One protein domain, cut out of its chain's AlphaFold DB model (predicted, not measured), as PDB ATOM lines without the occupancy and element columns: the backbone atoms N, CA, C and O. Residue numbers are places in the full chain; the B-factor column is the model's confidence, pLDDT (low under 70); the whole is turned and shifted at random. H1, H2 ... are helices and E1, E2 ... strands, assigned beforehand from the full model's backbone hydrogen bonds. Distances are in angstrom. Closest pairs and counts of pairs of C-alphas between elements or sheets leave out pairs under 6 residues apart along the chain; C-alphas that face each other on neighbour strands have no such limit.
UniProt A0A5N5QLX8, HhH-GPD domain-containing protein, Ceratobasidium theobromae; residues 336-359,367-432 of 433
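AT A GLANCE: This is residues 336 to 359 and 367 to 432 of the 433 residues of the protein "HhH-GPD domain-containing protein" of Ceratobasidium theobromae (UniProt A0A5N5QLX8). Helix H4 packs on a small hairpin of two strands, E1 and E2, chiefly on E1, and the last helix, H5, follows the hairpin and comes close to H4. The longest helix, H1, lies to one side of this group, and the short H2 sits between H1 and the hairpin; contacts between helices are few, and the short H3 touches no helix. The printed part has 90 residues, with five named helices and two named strands in the order H1, H2, H3, H4, E1, E2, H5, and the class is mostly helix. The sheet, in the order E1, E2, is antiparallel. The whole is compact, with a radius of gyration of the C-alphas of 13.2 A, yet elongated, spanning 41 by 24 by 19 A.

HOW THE PARTS SIT: H1, residues 344 to 356, only just touches H2, residues 374 to 377, with 3 pairs of C-alphas within 8 A. H1 does this with residues 347 to 351 alone, and the closest C-alphas, those of Gln 347 and Leu 377, are 7.0 A apart. The closest C-alphas of H2 and strand E2, residues 418 to 421, are those of Pro 374 and Pro 421, at 5.8 A. H3, residues 386 to 389, and H4, residues 395 to 406, are near each other. The closest C-alphas of H4 and strand E1, residues 410 to 413, are those of Val 402 and Tyr 412, at 5.4 A. E1 and E2 form an antiparallel hairpin at 154 degrees, with N 411 and O 420 at 2.8 A and N 420 and O 411 at 3.1 A, within hydrogen-bond range. H4 and H5, residues 424 to 430, are close but not clearly touching, with the C-alphas of Ala 406 and Ile 427 closest at 6.5 A. They run opposite ways at a shallow tilt of 30 degrees. H1 and H5 are apart. Every O i to N i+4 pair is within hydrogen-bond range in H1, H4 and H5; H2 and H3 are too short for such a pair.

IN THESE COORDINATES: H1 begins at C-alpha 344, (532.681, 592.771, 500.585), and is 18.3 A long from first to last C-alpha. H2 and H3 have four residues each. H4 is 16.9 A long and begins at C-alpha 395, (552.587, 585.824, 502.823). E1 measures 9.8 A and E2 10.3 A. H5, 9.9 A long, ends at C-alpha 430, (541.657, 585.269, 490.863).

THE WHOLE: The two C-alphas farthest apart, those of Pro 359 and Glu 393, are 41.4 A apart. Residues 360 to 366 are not printed, and C-alphas 359 and 367 are 14.9 A apart across the cut. Of the links that are printed whole, H2 to H3 is short and the others are tight. The mean pLDDT of the printed part is 82.5; residues 357 to 359, 380 to 382 and 431 to 432 are under 70.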
ATOM      1  N   ILE A 336     539.391 603.997 510.916       80.25
ATOM      2  CA  ILE A 336     538.906 604.947 509.899       80.25
ATOM      3  C   ILE A 336     538.643 604.199 508.585       80.25
ATOM      4  O   ILE A 336     539.428 603.332 508.202       80.25
ATOM      5  N   GLY A 337     537.516 604.508 507.932       72.94
ATOM      6  CA  GLY A 337     537.027 603.813 506.730       72.94
ATOM      7  C   GLY A 337     536.595 602.355 506.953       72.94
ATOM      8  O   GLY A 337     536.331 601.639 505.990       72.94
ATOM      9  N   GLY A 338     536.516 601.903 508.209       74.56
ATOM     10  CA  GLY A 338     536.155 600.534 508.560       74.56
ATOM     11  C   GLY A 338     537.240 599.500 508.239       74.56
ATOM     12  O   GLY A 338     538.373 599.813 507.872       74.56
ATOM     13  N   GLY A 339     536.874 598.230 508.405       80.62
ATOM     14  CA  GLY A 339     537.743 597.100 508.092       80.62
ATOM     15  C   GLY A 339     537.597 596.673 506.633       80.62
ATOM     16  O   GLY A 339     536.568 596.887 506.000       80.62
ATOM     17  N   ALA A 340     538.590 595.965 506.110       82.06
ATOM     18  CA  ALA A 340     538.574 595.349 504.788       82.06
ATOM     19  C   ALA A 340     537.407 594.360 504.564       82.06
ATOM     20  O   ALA A 340     537.079 594.037 503.428       82.06
ATOM     21  N   THR A 341     536.751 593.876 505.618       77.19
ATOM     22  CA  THR A 341     535.508 593.089 505.534       77.19
ATOM     23  C   THR A 341     534.279 593.919 505.155       77.19
ATOM     24  O   THR A 341     533.312 593.364 504.633       77.19
ATOM     25  N   SER A 342     534.301 595.238 505.362       77.75
ATOM     26  CA  SER A 342     533.216 596.141 504.979       77.75
ATOM     27  C   SER A 342     533.012 596.165 503.457       77.75
ATOM     28  O   SER A 342     533.967 596.101 502.675       77.75
ATOM     29  N   ARG A 343     531.736 596.235 503.045       77.19
ATOM     30  CA  ARG A 343     531.249 596.249 501.648       77.19
ATOM     31  C   ARG A 343     531.654 595.034 500.778       77.19
ATOM     32  O   ARG A 343     531.322 595.002 499.598       77.19
ATOM     33  N   VAL A 344     532.274 593.985 501.335       82.38
ATOM     34  CA  VAL A 344     532.681 592.771 500.585       82.38
ATOM     35  C   VAL A 344     531.499 592.050 499.925       82.38
ATOM     36  O   VAL A 344     531.571 591.710 498.747       82.38
ATOM     37  N   GLU A 345     530.410 591.824 500.662       79.00
ATOM     38  CA  GLU A 345     529.205 591.139 500.158       79.00
ATOM     39  C   GLU A 345     528.527 591.960 499.037       79.00
ATOM     40  O   GLU A 345     528.060 591.407 498.043       79.00
ATOM     41  N   GLU A 346     528.586 593.295 499.134       83.31
ATOM     42  CA  GLU A 346     528.104 594.225 498.107       83.31
ATOM     43  C   GLU A 346     528.972 594.195 496.838       83.31
ATOM     44  O   GLU A 346     528.440 594.090 495.733       83.31
ATOM     45  N   GLN A 347     530.302 594.239 496.975       83.06
ATOM     46  CA  GLN A 347     531.222 594.200 495.834       83.06
ATOM     47  C   GLN A 347     531.161 592.868 495.083       83.06
ATOM     48  O   GLN A 347     531.113 592.844 493.853       83.06
ATOM     49  N   LEU A 348     531.047 591.749 495.801       82.44
ATOM     50  CA  LEU A 348     530.813 590.448 495.174       82.44
ATOM     51  C   LEU A 348     529.470 590.404 494.427       82.44
ATOM     52  O   LEU A 348     529.410 589.850 493.329       82.44
ATOM     53  N   ALA A 349     528.419 591.051 494.944       80.81
ATOM     54  CA  ALA A 349     527.148 591.188 494.234       80.81
ATOM     55  C   ALA A 349     527.239 592.108 492.996       80.81
ATOM     56  O   ALA A 349     526.599 591.820 491.981       80.81
ATOM     57  N   ARG A 350     528.049 593.177 493.028       84.12
ATOM     58  CA  ARG A 350     528.351 594.021 491.852       84.12
ATOM     59  C   ARG A 350     529.065 593.206 490.764       84.12
ATOM     60  O   ARG A 350     528.588 593.163 489.632       84.12
ATOM     61  N   ILE A 351     530.120 592.470 491.119       82.50
ATOM     62  CA  ILE A 351     530.871 591.589 490.203       82.50
ATOM     63  C   ILE A 351     529.977 590.474 489.634       82.50
ATOM     64  O   ILE A 351     530.048 590.167 488.444       82.50
ATOM     65  N   ALA A 352     529.086 589.892 490.443       82.38
ATOM     66  CA  ALA A 352     528.127 588.891 489.977       82.38
ATOM     67  C   ALA A 352     527.135 589.462 488.945       82.38
ATOM     68  O   ALA A 352     526.885 588.820 487.925       82.38
ATOM     69  N   ARG A 353     526.620 590.684 489.152       82.81
ATOM     70  CA  ARG A 353     525.767 591.386 488.169       82.81
ATOM     71  C   ARG A 353     526.518 591.686 486.869       82.81
ATOM     72  O   ARG A 353     525.966 591.461 485.796       82.81
ATOM     73  N   LEU A 354     527.782 592.111 486.960       79.00
ATOM     74  CA  LEU A 354     528.643 592.321 485.790       79.00
ATOM     75  C   LEU A 354     528.890 591.033 484.987       79.00
ATOM     76  O   LEU A 354     529.083 591.132 483.783       79.00
ATOM     77  N   ARG A 355     528.843 589.844 485.612       74.94
ATOM     78  CA  ARG A 355     528.888 588.543 484.912       74.94
ATOM     79  C   ARG A 355     527.541 588.127 484.315       74.94
ATOM     80  O   ARG A 355     527.513 587.595 483.214       74.94
ATOM     81  N   LEU A 356     526.441 588.334 485.043       70.50
ATOM     82  CA  LEU A 356     525.102 587.855 484.666       70.50
ATOM     83  C   LEU A 356     524.484 588.595 483.472       70.50
ATOM     84  O   LEU A 356     523.695 588.005 482.740       70.50
ATOM     85  N   ASN A 357     524.830 589.866 483.269       64.88
ATOM     86  CA  ASN A 357     524.198 590.719 482.259       64.88
ATOM     87  C   ASN A 357     524.845 590.637 480.858       64.88
ATOM     88  O   ASN A 357     524.566 591.494 480.021       64.88
ATOM     89  N   GLN A 358     525.719 589.659 480.599       65.00
ATOM     90  CA  GLN A 358     526.573 589.637 479.402       65.00
ATOM     91  C   GLN A 358     526.180 588.552 478.395       65.00
ATOM     92  O   GLN A 358     525.805 587.449 478.803       65.00
ATOM     93  N   PRO A 359     526.330 588.805 477.081       59.44
ATOM     94  CA  PRO A 359     526.327 587.732 476.098       59.44
ATOM     95  C   PRO A 359     527.515 586.799 476.362       59.44
ATOM     96  O   PRO A 359     528.620 587.257 476.653       59.44
ATOM     97  N   GLU A 367     541.231 588.186 475.933       72.75
ATOM     98  CA  GLU A 367     541.115 589.653 475.967       72.75
ATOM     99  C   GLU A 367     540.147 590.170 477.049       72.75
ATOM    100  O   GLU A 367     539.214 589.494 477.489       72.75
ATOM    101  N   THR A 368     540.353 591.419 477.485       78.50
ATOM    102  CA  THR A 368     539.426 592.102 478.399       78.50
ATOM    103  C   THR A 368     538.244 592.689 477.616       78.50
ATOM    104  O   THR A 368     538.466 593.550 476.765       78.50
ATOM    105  N   PRO A 369     536.988 592.281 477.892       80.38
ATOM    106  CA  PRO A 369     535.835 592.719 477.118       80.38
ATOM    107  C   PRO A 369     535.599 594.227 477.198       80.38
ATOM    108  O   PRO A 369     535.622 594.810 478.278       80.38
ATOM    109  N   ALA A 370     535.243 594.838 476.066       80.50
ATOM    110  CA  ALA A 370     535.005 596.280 475.952       80.50
ATOM    111  C   ALA A 370     533.850 596.831 476.821       80.50
ATOM    112  O   ALA A 370     533.716 598.044 476.955       80.50
ATOM    113  N   TRP A 371     533.012 595.965 477.407       81.25
ATOM    114  CA  TRP A 371     531.976 596.356 478.369       81.25
ATOM    115  C   TRP A 371     532.497 596.499 479.808       81.25
ATOM    116  O   TRP A 371     531.807 597.087 480.637       81.25
ATOM    117  N   TYR A 372     533.670 595.945 480.133       85.38
ATOM    118  CA  TYR A 372     534.215 595.949 481.489       85.38
ATOM    119  C   TYR A 372     535.095 597.183 481.722       85.38
ATOM    120  O   TYR A 372     536.165 597.321 481.127       85.38
ATOM    121  N   ASN A 373     534.679 598.052 482.646       86.50
ATOM    122  CA  ASN A 373     535.496 599.149 483.150       86.50
ATOM    123  C   ASN A 373     535.862 598.883 484.624       86.50
ATOM    124  O   ASN A 373     534.964 598.799 485.465       86.50
ATOM    125  N   PRO A 374     537.159 598.816 484.992       86.44
ATOM    126  CA  PRO A 374     537.576 598.645 486.387       86.44
ATOM    127  C   PRO A 374     537.033 599.741 487.319       86.44
ATOM    128  O   PRO A 374     536.832 599.506 488.509       86.44
ATOM    129  N   SER A 375     536.746 600.929 486.774       86.38
ATOM    130  CA  SER A 375     536.175 602.058 487.521       86.38
ATOM    131  C   SER A 375     534.803 601.750 488.132       86.38
ATOM    132  O   SER A 375     534.467 602.332 489.160       86.38
ATOM    133  N   ASP A 376     534.034 600.823 487.554       84.88
ATOM    134  CA  ASP A 376     532.669 600.496 487.995       84.88
ATOM    135  C   ASP A 376     532.649 599.735 489.338       84.88
ATOM    136  O   ASP A 376     531.637 599.692 490.043       84.88
ATOM    137  N   LEU A 377     533.792 599.149 489.713       84.50
ATOM    138  CA  LEU A 377     534.022 598.495 491.003       84.50
ATOM    139  C   LEU A 377     534.599 599.450 492.064       84.50
ATOM    140  O   LEU A 377     534.638 599.101 493.244       84.50
ATOM    141  N   SER A 378     535.012 600.658 491.672       82.06
ATOM    142  CA  SER A 378     535.630 601.637 492.568       82.06
ATOM    143  C   SER A 378     534.674 602.115 493.672       82.06
ATOM    144  O   SER A 378     533.450 602.153 493.507       82.06
ATOM    145  N   VAL A 379     535.243 602.511 494.814       75.12
ATOM    146  CA  VAL A 379     534.505 603.044 495.970       75.12
ATOM    147  C   VAL A 379     535.007 604.455 496.293       75.12
ATOM    148  O   VAL A 379     536.090 604.586 496.865       75.12
ATOM    149  N   PRO A 380     534.248 605.521 495.965       63.34
ATOM    150  CA  PRO A 380     534.713 606.908 496.120       63.34
ATOM    151  C   PRO A 380     534.991 607.365 497.563       63.34
ATOM    152  O   PRO A 380     535.696 608.346 497.766       63.34
ATOM    153  N   ASP A 381     534.403 606.677 498.542       67.06
ATOM    154  CA  ASP A 381     534.242 607.113 499.940       67.06
ATOM    155  C   ASP A 381     535.297 606.511 500.897       67.06
ATOM    156  O   ASP A 381     535.541 607.025 501.982       67.06
ATOM    157  N   ASP A 382     535.977 605.434 500.486       69.19
ATOM    158  CA  ASP A 382     536.828 604.624 501.374       69.19
ATOM    159  C   ASP A 382     538.329 604.962 501.279       69.19
ATOM    160  O   ASP A 382     539.158 604.179 501.742       69.19
ATOM    161  N   GLY A 383     538.718 606.076 500.650       72.56
ATOM    162  CA  GLY A 383     540.123 606.387 500.322       72.56
ATOM    163  C   GLY A 383     541.076 606.404 501.526       72.56
ATOM    164  O   GLY A 383     542.166 605.832 501.462       72.56
ATOM    165  N   ASP A 384     540.631 606.973 502.648       80.25
ATOM    166  CA  ASP A 384     541.406 607.068 503.893       80.25
ATOM    167  C   ASP A 384     541.391 605.780 504.741       80.25
ATOM    168  O   ASP A 384     541.997 605.742 505.816       80.25
ATOM    169  N   ALA A 385     540.717 604.714 504.285       86.88
ATOM    170  CA  ALA A 385     540.506 603.511 505.083       86.88
ATOM    171  C   ALA A 385     541.823 602.853 505.531       86.88
ATOM    172  O   ALA A 385     542.709 602.565 504.722       86.88
ATOM    173  N   GLU A 386     541.932 602.560 506.829       89.12
ATOM    174  CA  GLU A 386     543.169 602.096 507.477       89.12
ATOM    175  C   GLU A 386     543.763 600.859 506.780       89.12
ATOM    176  O   GLU A 386     544.978 600.777 506.568       89.12
ATOM    177  N   TRP A 387     542.906 599.930 506.339       89.62
ATOM    178  CA  TRP A 387     543.313 598.698 505.660       89.62
ATOM    179  C   TRP A 387     544.056 598.949 504.335       89.62
ATOM    180  O   TRP A 387     544.958 598.181 503.984       89.62
ATOM    181  N   ARG A 388     543.763 600.053 503.628       89.88
ATOM    182  CA  ARG A 388     544.462 600.458 502.390       89.88
ATOM    183  C   ARG A 388     545.909 600.870 502.647       89.88
ATOM    184  O   ARG A 388     546.733 600.823 501.732       89.88
ATOM    185  N   GLN A 389     546.243 601.232 503.885       89.25
ATOM    186  CA  GLN A 389     547.574 601.668 504.322       89.25
ATOM    187  C   GLN A 389     548.417 600.527 504.929       89.25
ATOM    188  O   GLN A 389     549.523 600.757 505.429       89.25
ATOM    189  N   VAL A 390     547.917 599.286 504.925       91.31
ATOM    190  CA  VAL A 390     548.627 598.114 505.465       91.31
ATOM    191  C   VAL A 390     549.540 597.513 504.387       91.31
ATOM    192  O   VAL A 390     549.185 597.439 503.210       91.31
ATOM    193  N   ARG A 391     550.752 597.113 504.782       91.00
ATOM    194  CA  ARG A 391     551.808 596.524 503.935       91.00
ATOM    195  C   ARG A 391     552.413 595.308 504.654       91.00
ATOM    196  O   ARG A 391     553.549 595.375 505.116       91.00
ATOM    197  N   PRO A 392     551.641 594.225 504.836       91.12
ATOM    198  CA  PRO A 392     552.061 593.125 505.690       91.12
ATOM    199  C   PRO A 392     553.243 592.366 505.078       91.12
ATOM    200  O   PRO A 392     553.306 592.148 503.866       91.12
ATOM    201  N   GLU A 393     554.168 591.918 505.926       88.25
ATOM    202  CA  GLU A 393     555.236 590.983 505.533       88.25
ATOM    203  C   GLU A 393     554.714 589.543 505.403       88.25
ATOM    204  O   GLU A 393     555.295 588.719 504.699       88.25
ATOM    205  N   ASP A 394     553.606 589.231 506.077       89.06
ATOM    206  CA  ASP A 394     553.017 587.899 506.066       89.06
ATOM    207  C   ASP A 394     552.465 587.527 504.677       89.06
ATOM    208  O   ASP A 394     551.594 588.209 504.129       89.06
ATOM    209  N   LYS A 395     552.956 586.397 504.138       84.44
ATOM    210  CA  LYS A 395     552.587 585.824 502.823       84.44
ATOM    211  C   LYS A 395     551.075 585.735 502.610       84.44
ATOM    212  O   LYS A 395     550.579 585.833 501.490       84.44
ATOM    213  N   GLU A 396     550.361 585.541 503.705       83.06
ATOM    214  CA  GLU A 396     548.956 585.233 503.745       83.06
ATOM    215  C   GLU A 396     548.129 586.527 503.808       83.06
ATOM    216  O   GLU A 396     547.290 586.738 502.928       83.06
ATOM    217  N   LEU A 397     548.382 587.449 504.745       86.75
ATOM    218  CA  LEU A 397     547.714 588.763 504.748       86.75
ATOM    219  C   LEU A 397     547.929 589.531 503.429       86.75
ATOM    220  O   LEU A 397     547.031 590.239 502.975       86.75
ATOM    221  N   ARG A 398     549.081 589.338 502.769       89.12
ATOM    222  CA  ARG A 398     549.332 589.828 501.402       89.12
ATOM    223  C   ARG A 398     548.313 589.290 500.397       89.12
ATOM    224  O   ARG A 398     547.688 590.089 499.707       89.12
ATOM    225  N   ARG A 399     548.099 587.969 500.338       85.00
ATOM    226  CA  ARG A 399     547.109 587.330 499.445       85.00
ATOM    227  C   ARG A 399     545.695 587.865 499.674       85.00
ATOM    228  O   ARG A 399     544.997 588.155 498.707       85.00
ATOM    229  N   TYR A 400     545.300 588.045 500.936       85.50
ATOM    230  CA  TYR A 400     544.004 588.643 501.261       85.50
ATOM    231  C   TYR A 400     543.881 590.078 500.728       85.50
ATOM    232  O   TYR A 400     542.870 590.405 500.112       85.50
ATOM    233  N   LEU A 401     544.905 590.923 500.904       89.19
ATOM    234  CA  LEU A 401     544.882 592.291 500.377       89.19
ATOM    235  C   LEU A 401     544.875 592.331 498.844       89.19
ATOM    236  O   LEU A 401     544.131 593.127 498.284       89.19
ATOM    237  N   VAL A 402     545.637 591.470 498.163       88.44
ATOM    238  CA  VAL A 402     545.606 591.350 496.690       88.44
ATOM    239  C   VAL A 402     544.183 591.051 496.208       88.44
ATOM    240  O   VAL A 402     543.659 591.774 495.365       88.44
ATOM    241  N   TRP A 403     543.512 590.068 496.816       88.88
ATOM    242  CA  TRP A 403     542.101 589.791 496.540       88.88
ATOM    243  C   TRP A 403     541.177 590.965 496.897       88.88
ATOM    244  O   TRP A 403     540.285 591.304 496.121       88.88
ATOM    245  N   ARG A 404     541.394 591.634 498.035       88.19
ATOM    246  CA  ARG A 404     540.523 592.725 498.486       88.19
ATOM    247  C   ARG A 404     540.625 593.986 497.621       88.19
ATOM    248  O   ARG A 404     539.616 594.672 497.477       88.19
ATOM    249  N   TRP A 405     541.785 594.282 497.039       90.19
ATOM    250  CA  TRP A 405     541.927 595.342 496.032       90.19
ATOM    251  C   TRP A 405     541.319 594.924 494.684       90.19
ATOM    252  O   TRP A 405     540.635 595.726 494.049       90.19
ATOM    253  N   ALA A 406     541.466 593.654 494.288       89.19
ATOM    254  CA  ALA A 406     540.911 593.147 493.033       89.19
ATOM    255  C   ALA A 406     539.379 593.264 492.960       89.19
ATOM    256  O   ALA A 406     538.847 593.592 491.900       89.19
ATOM    257  N   ILE A 407     538.663 593.068 494.078       85.50
ATOM    258  CA  ILE A 407     537.197 593.241 494.113       85.50
ATOM    259  C   ILE A 407     536.725 594.706 494.039       85.50
ATOM    260  O   ILE A 407     535.524 594.945 493.992       85.50
ATOM    261  N   GLU A 408     537.645 595.672 494.011       88.38
ATOM    262  CA  GLU A 408     537.383 597.092 493.719       88.38
ATOM    263  C   GLU A 408     537.986 597.532 492.373       88.38
ATOM    264  O   GLU A 408     538.166 598.722 492.124       88.38
ATOM    265  N   GLY A 409     538.329 596.580 491.495       89.06
ATOM    266  CA  GLY A 409     538.882 596.885 490.176       89.06
ATOM    267  C   GLY A 409     540.347 597.334 490.205       89.06
ATOM    268  O   GLY A 409     540.784 598.028 489.290       89.06
ATOM    269  N   ILE A 410     541.126 596.957 491.229       91.31
ATOM    270  CA  ILE A 410     542.538 597.350 491.372       91.31
ATOM    271  C   ILE A 410     543.434 596.115 491.533       91.31
ATOM    272  O   ILE A 410     543.342 595.380 492.514       91.31
ATOM    273  N   ALA A 411     544.354 595.905 490.591       91.12
ATOM    274  CA  ALA A 411     545.407 594.910 490.721       91.12
ATOM    275  C   ALA A 411     546.549 595.498 491.563       91.12
ATOM    276  O   ALA A 411     547.131 596.535 491.231       91.12
ATOM    277  N   TYR A 412     546.841 594.832 492.679       91.50
ATOM    278  CA  TYR A 412     547.819 595.264 493.678       91.50
ATOM    279  C   TYR A 412     549.028 594.323 493.701       91.50
ATOM    280  O   TYR A 412     548.876 593.118 493.897       91.50
ATOM    281  N   ASP A 413     550.230 594.882 493.549       90.00
ATOM    282  CA  ASP A 413     551.498 594.179 493.785       90.00
ATOM    283  C   ASP A 413     552.016 594.543 495.194       90.00
ATOM    284  O   ASP A 413     552.378 595.701 495.422       90.00
ATOM    285  N   PRO A 414     552.074 593.602 496.157       87.44
ATOM    286  CA  PRO A 414     552.492 593.888 497.530       87.44
ATOM    287  C   PRO A 414     554.009 594.055 497.712       87.44
ATOM    288  O   PRO A 414     554.432 594.539 498.763       87.44
ATOM    289  N   ASP A 415     554.829 593.663 496.733       85.56
ATOM    290  CA  ASP A 415     556.290 593.785 496.779       85.56
ATOM    291  C   ASP A 415     556.781 595.065 496.092       85.56
ATOM    292  O   ASP A 415     557.715 595.707 496.578       85.56
ATOM    293  N   ARG A 416     556.113 595.494 495.013       84.06
ATOM    294  CA  ARG A 416     556.342 596.797 494.360       84.06
ATOM    295  C   ARG A 416     555.520 597.932 494.969       84.06
ATOM    296  O   ARG A 416     555.852 599.094 494.760       84.06
ATOM    297  N   GLN A 417     554.456 597.600 495.702       83.12
ATOM    298  CA  GLN A 417     553.426 598.520 496.205       83.12
ATOM    299  C   GLN A 417     552.740 599.344 495.101       83.12
ATOM    300  O   GLN A 417     552.282 600.460 495.342       83.12
ATOM    301  N   THR A 418     552.663 598.787 493.889       87.25
ATOM    302  CA  THR A 418     552.005 599.416 492.740       87.25
ATOM    303  C   THR A 418     550.533 599.036 492.664       87.25
ATOM    304  O   THR A 418     550.164 597.885 492.909       87.25
ATOM    305  N   TYR A 419     549.722 600.008 492.252       89.50
ATOM    306  CA  TYR A 419     548.283 599.891 492.054       89.50
ATOM    307  C   TYR A 419     547.958 600.247 490.607       89.50
ATOM    308  O   TYR A 419     548.233 601.367 490.172       89.50
ATOM    309  N   ILE A 420     547.390 599.300 489.865       90.69
ATOM    310  CA  ILE A 420     546.924 599.501 488.487       90.69
ATOM    311  C   ILE A 420     545.463 599.045 488.376       90.69
ATOM    312  O   ILE A 420     545.027 598.243 489.204       90.69
ATOM    313  N   PRO A 421     544.683 599.522 487.392       91.56
ATOM    314  CA  PRO A 421     543.349 598.985 487.143       91.56
ATOM    315  C   PRO A 421     543.416 597.470 486.894       91.56
ATOM    316  O   PRO A 421     544.234 597.010 486.100       91.56
ATOM    317  N   ALA A 422     542.592 596.692 487.596       90.19
ATOM    318  CA  ALA A 422     542.491 595.249 487.398       90.19
ATOM    319  C   ALA A 422     541.745 594.960 486.098       90.19
ATOM    320  O   ALA A 422     540.587 595.352 485.963       90.19
ATOM    321  N   ASP A 423     542.380 594.250 485.171       88.56
ATOM    322  CA  ASP A 423     541.728 593.792 483.947       88.56
ATOM    323  C   ASP A 423     540.768 592.605 484.210       88.56
ATOM    324  O   ASP A 423     540.699 592.050 485.318       88.56
ATOM    325  N   TRP A 424     539.968 592.232 483.207       83.75
ATOM    326  CA  TRP A 424     538.953 591.182 483.372       83.75
ATOM    327  C   TRP A 424     539.571 589.788 483.521       83.75
ATOM    328  O   TRP A 424     539.025 588.926 484.219       83.75
ATOM    329  N   LEU A 425     540.726 589.568 482.890       84.12
ATOM    330  CA  LEU A 425     541.446 588.301 482.916       84.12
ATOM    331  C   LEU A 425     542.001 588.030 484.322       84.12
ATOM    332  O   LEU A 425     541.757 586.961 484.879       84.12
ATOM    333  N   TYR A 426     542.646 589.023 484.936       85.62
ATOM    334  CA  TYR A 426     543.128 589.014 486.316       85.62
ATOM    335  C   TYR A 426     541.998 588.722 487.309       85.62
ATOM    336  O   TYR A 426     542.122 587.817 488.136       85.62
ATOM    337  N   ILE A 427     540.859 589.418 487.191       81.25
ATOM    338  CA  ILE A 427     539.684 589.166 488.040       81.25
ATOM    339  C   ILE A 427     539.170 587.729 487.857       81.25
ATOM    340  O   ILE A 427     538.915 587.033 488.841       81.25
ATOM    341  N   ASN A 428     539.051 587.236 486.623       78.38
ATOM    342  CA  ASN A 428     538.576 585.873 486.377       78.38
ATOM    343  C   ASN A 428     539.545 584.789 486.855       78.38
ATOM    344  O   ASN A 428     539.087 583.793 487.413       78.38
ATOM    345  N   GLN A 429     540.855 584.974 486.685       79.81
ATOM    346  CA  GLN A 429     541.871 584.058 487.207       79.81
ATOM    347  C   GLN A 429     541.838 584.006 488.740       79.81
ATOM    348  O   GLN A 429     541.904 582.921 489.316       79.81
ATOM    349  N   LEU A 430     541.678 585.156 489.401       74.00
ATOM    350  CA  LEU A 430     541.657 585.269 490.863       74.00
ATOM    351  C   LEU A 430     540.363 584.733 491.506       74.00
ATOM    352  O   LEU A 430     540.358 584.408 492.689       74.00
ATOM    353  N   PHE A 431     539.279 584.619 490.733       67.38
ATOM    354  CA  PHE A 431     538.013 583.988 491.140       67.38
ATOM    355  C   PHE A 431     537.838 582.540 490.635       67.38
ATOM    356  O   PHE A 431     536.760 581.970 490.805       67.38
ATOM    357  N   ARG A 432     538.864 581.953 490.006       63.84
ATOM    358  CA  ARG A 432     538.923 580.534 489.598       63.84
ATOM    359  C   ARG A 432     539.857 579.687 490.483       63.84
ATOM    360  O   ARG A 432     540.016 578.502 490.207       63.84
TER     361      ARG A 432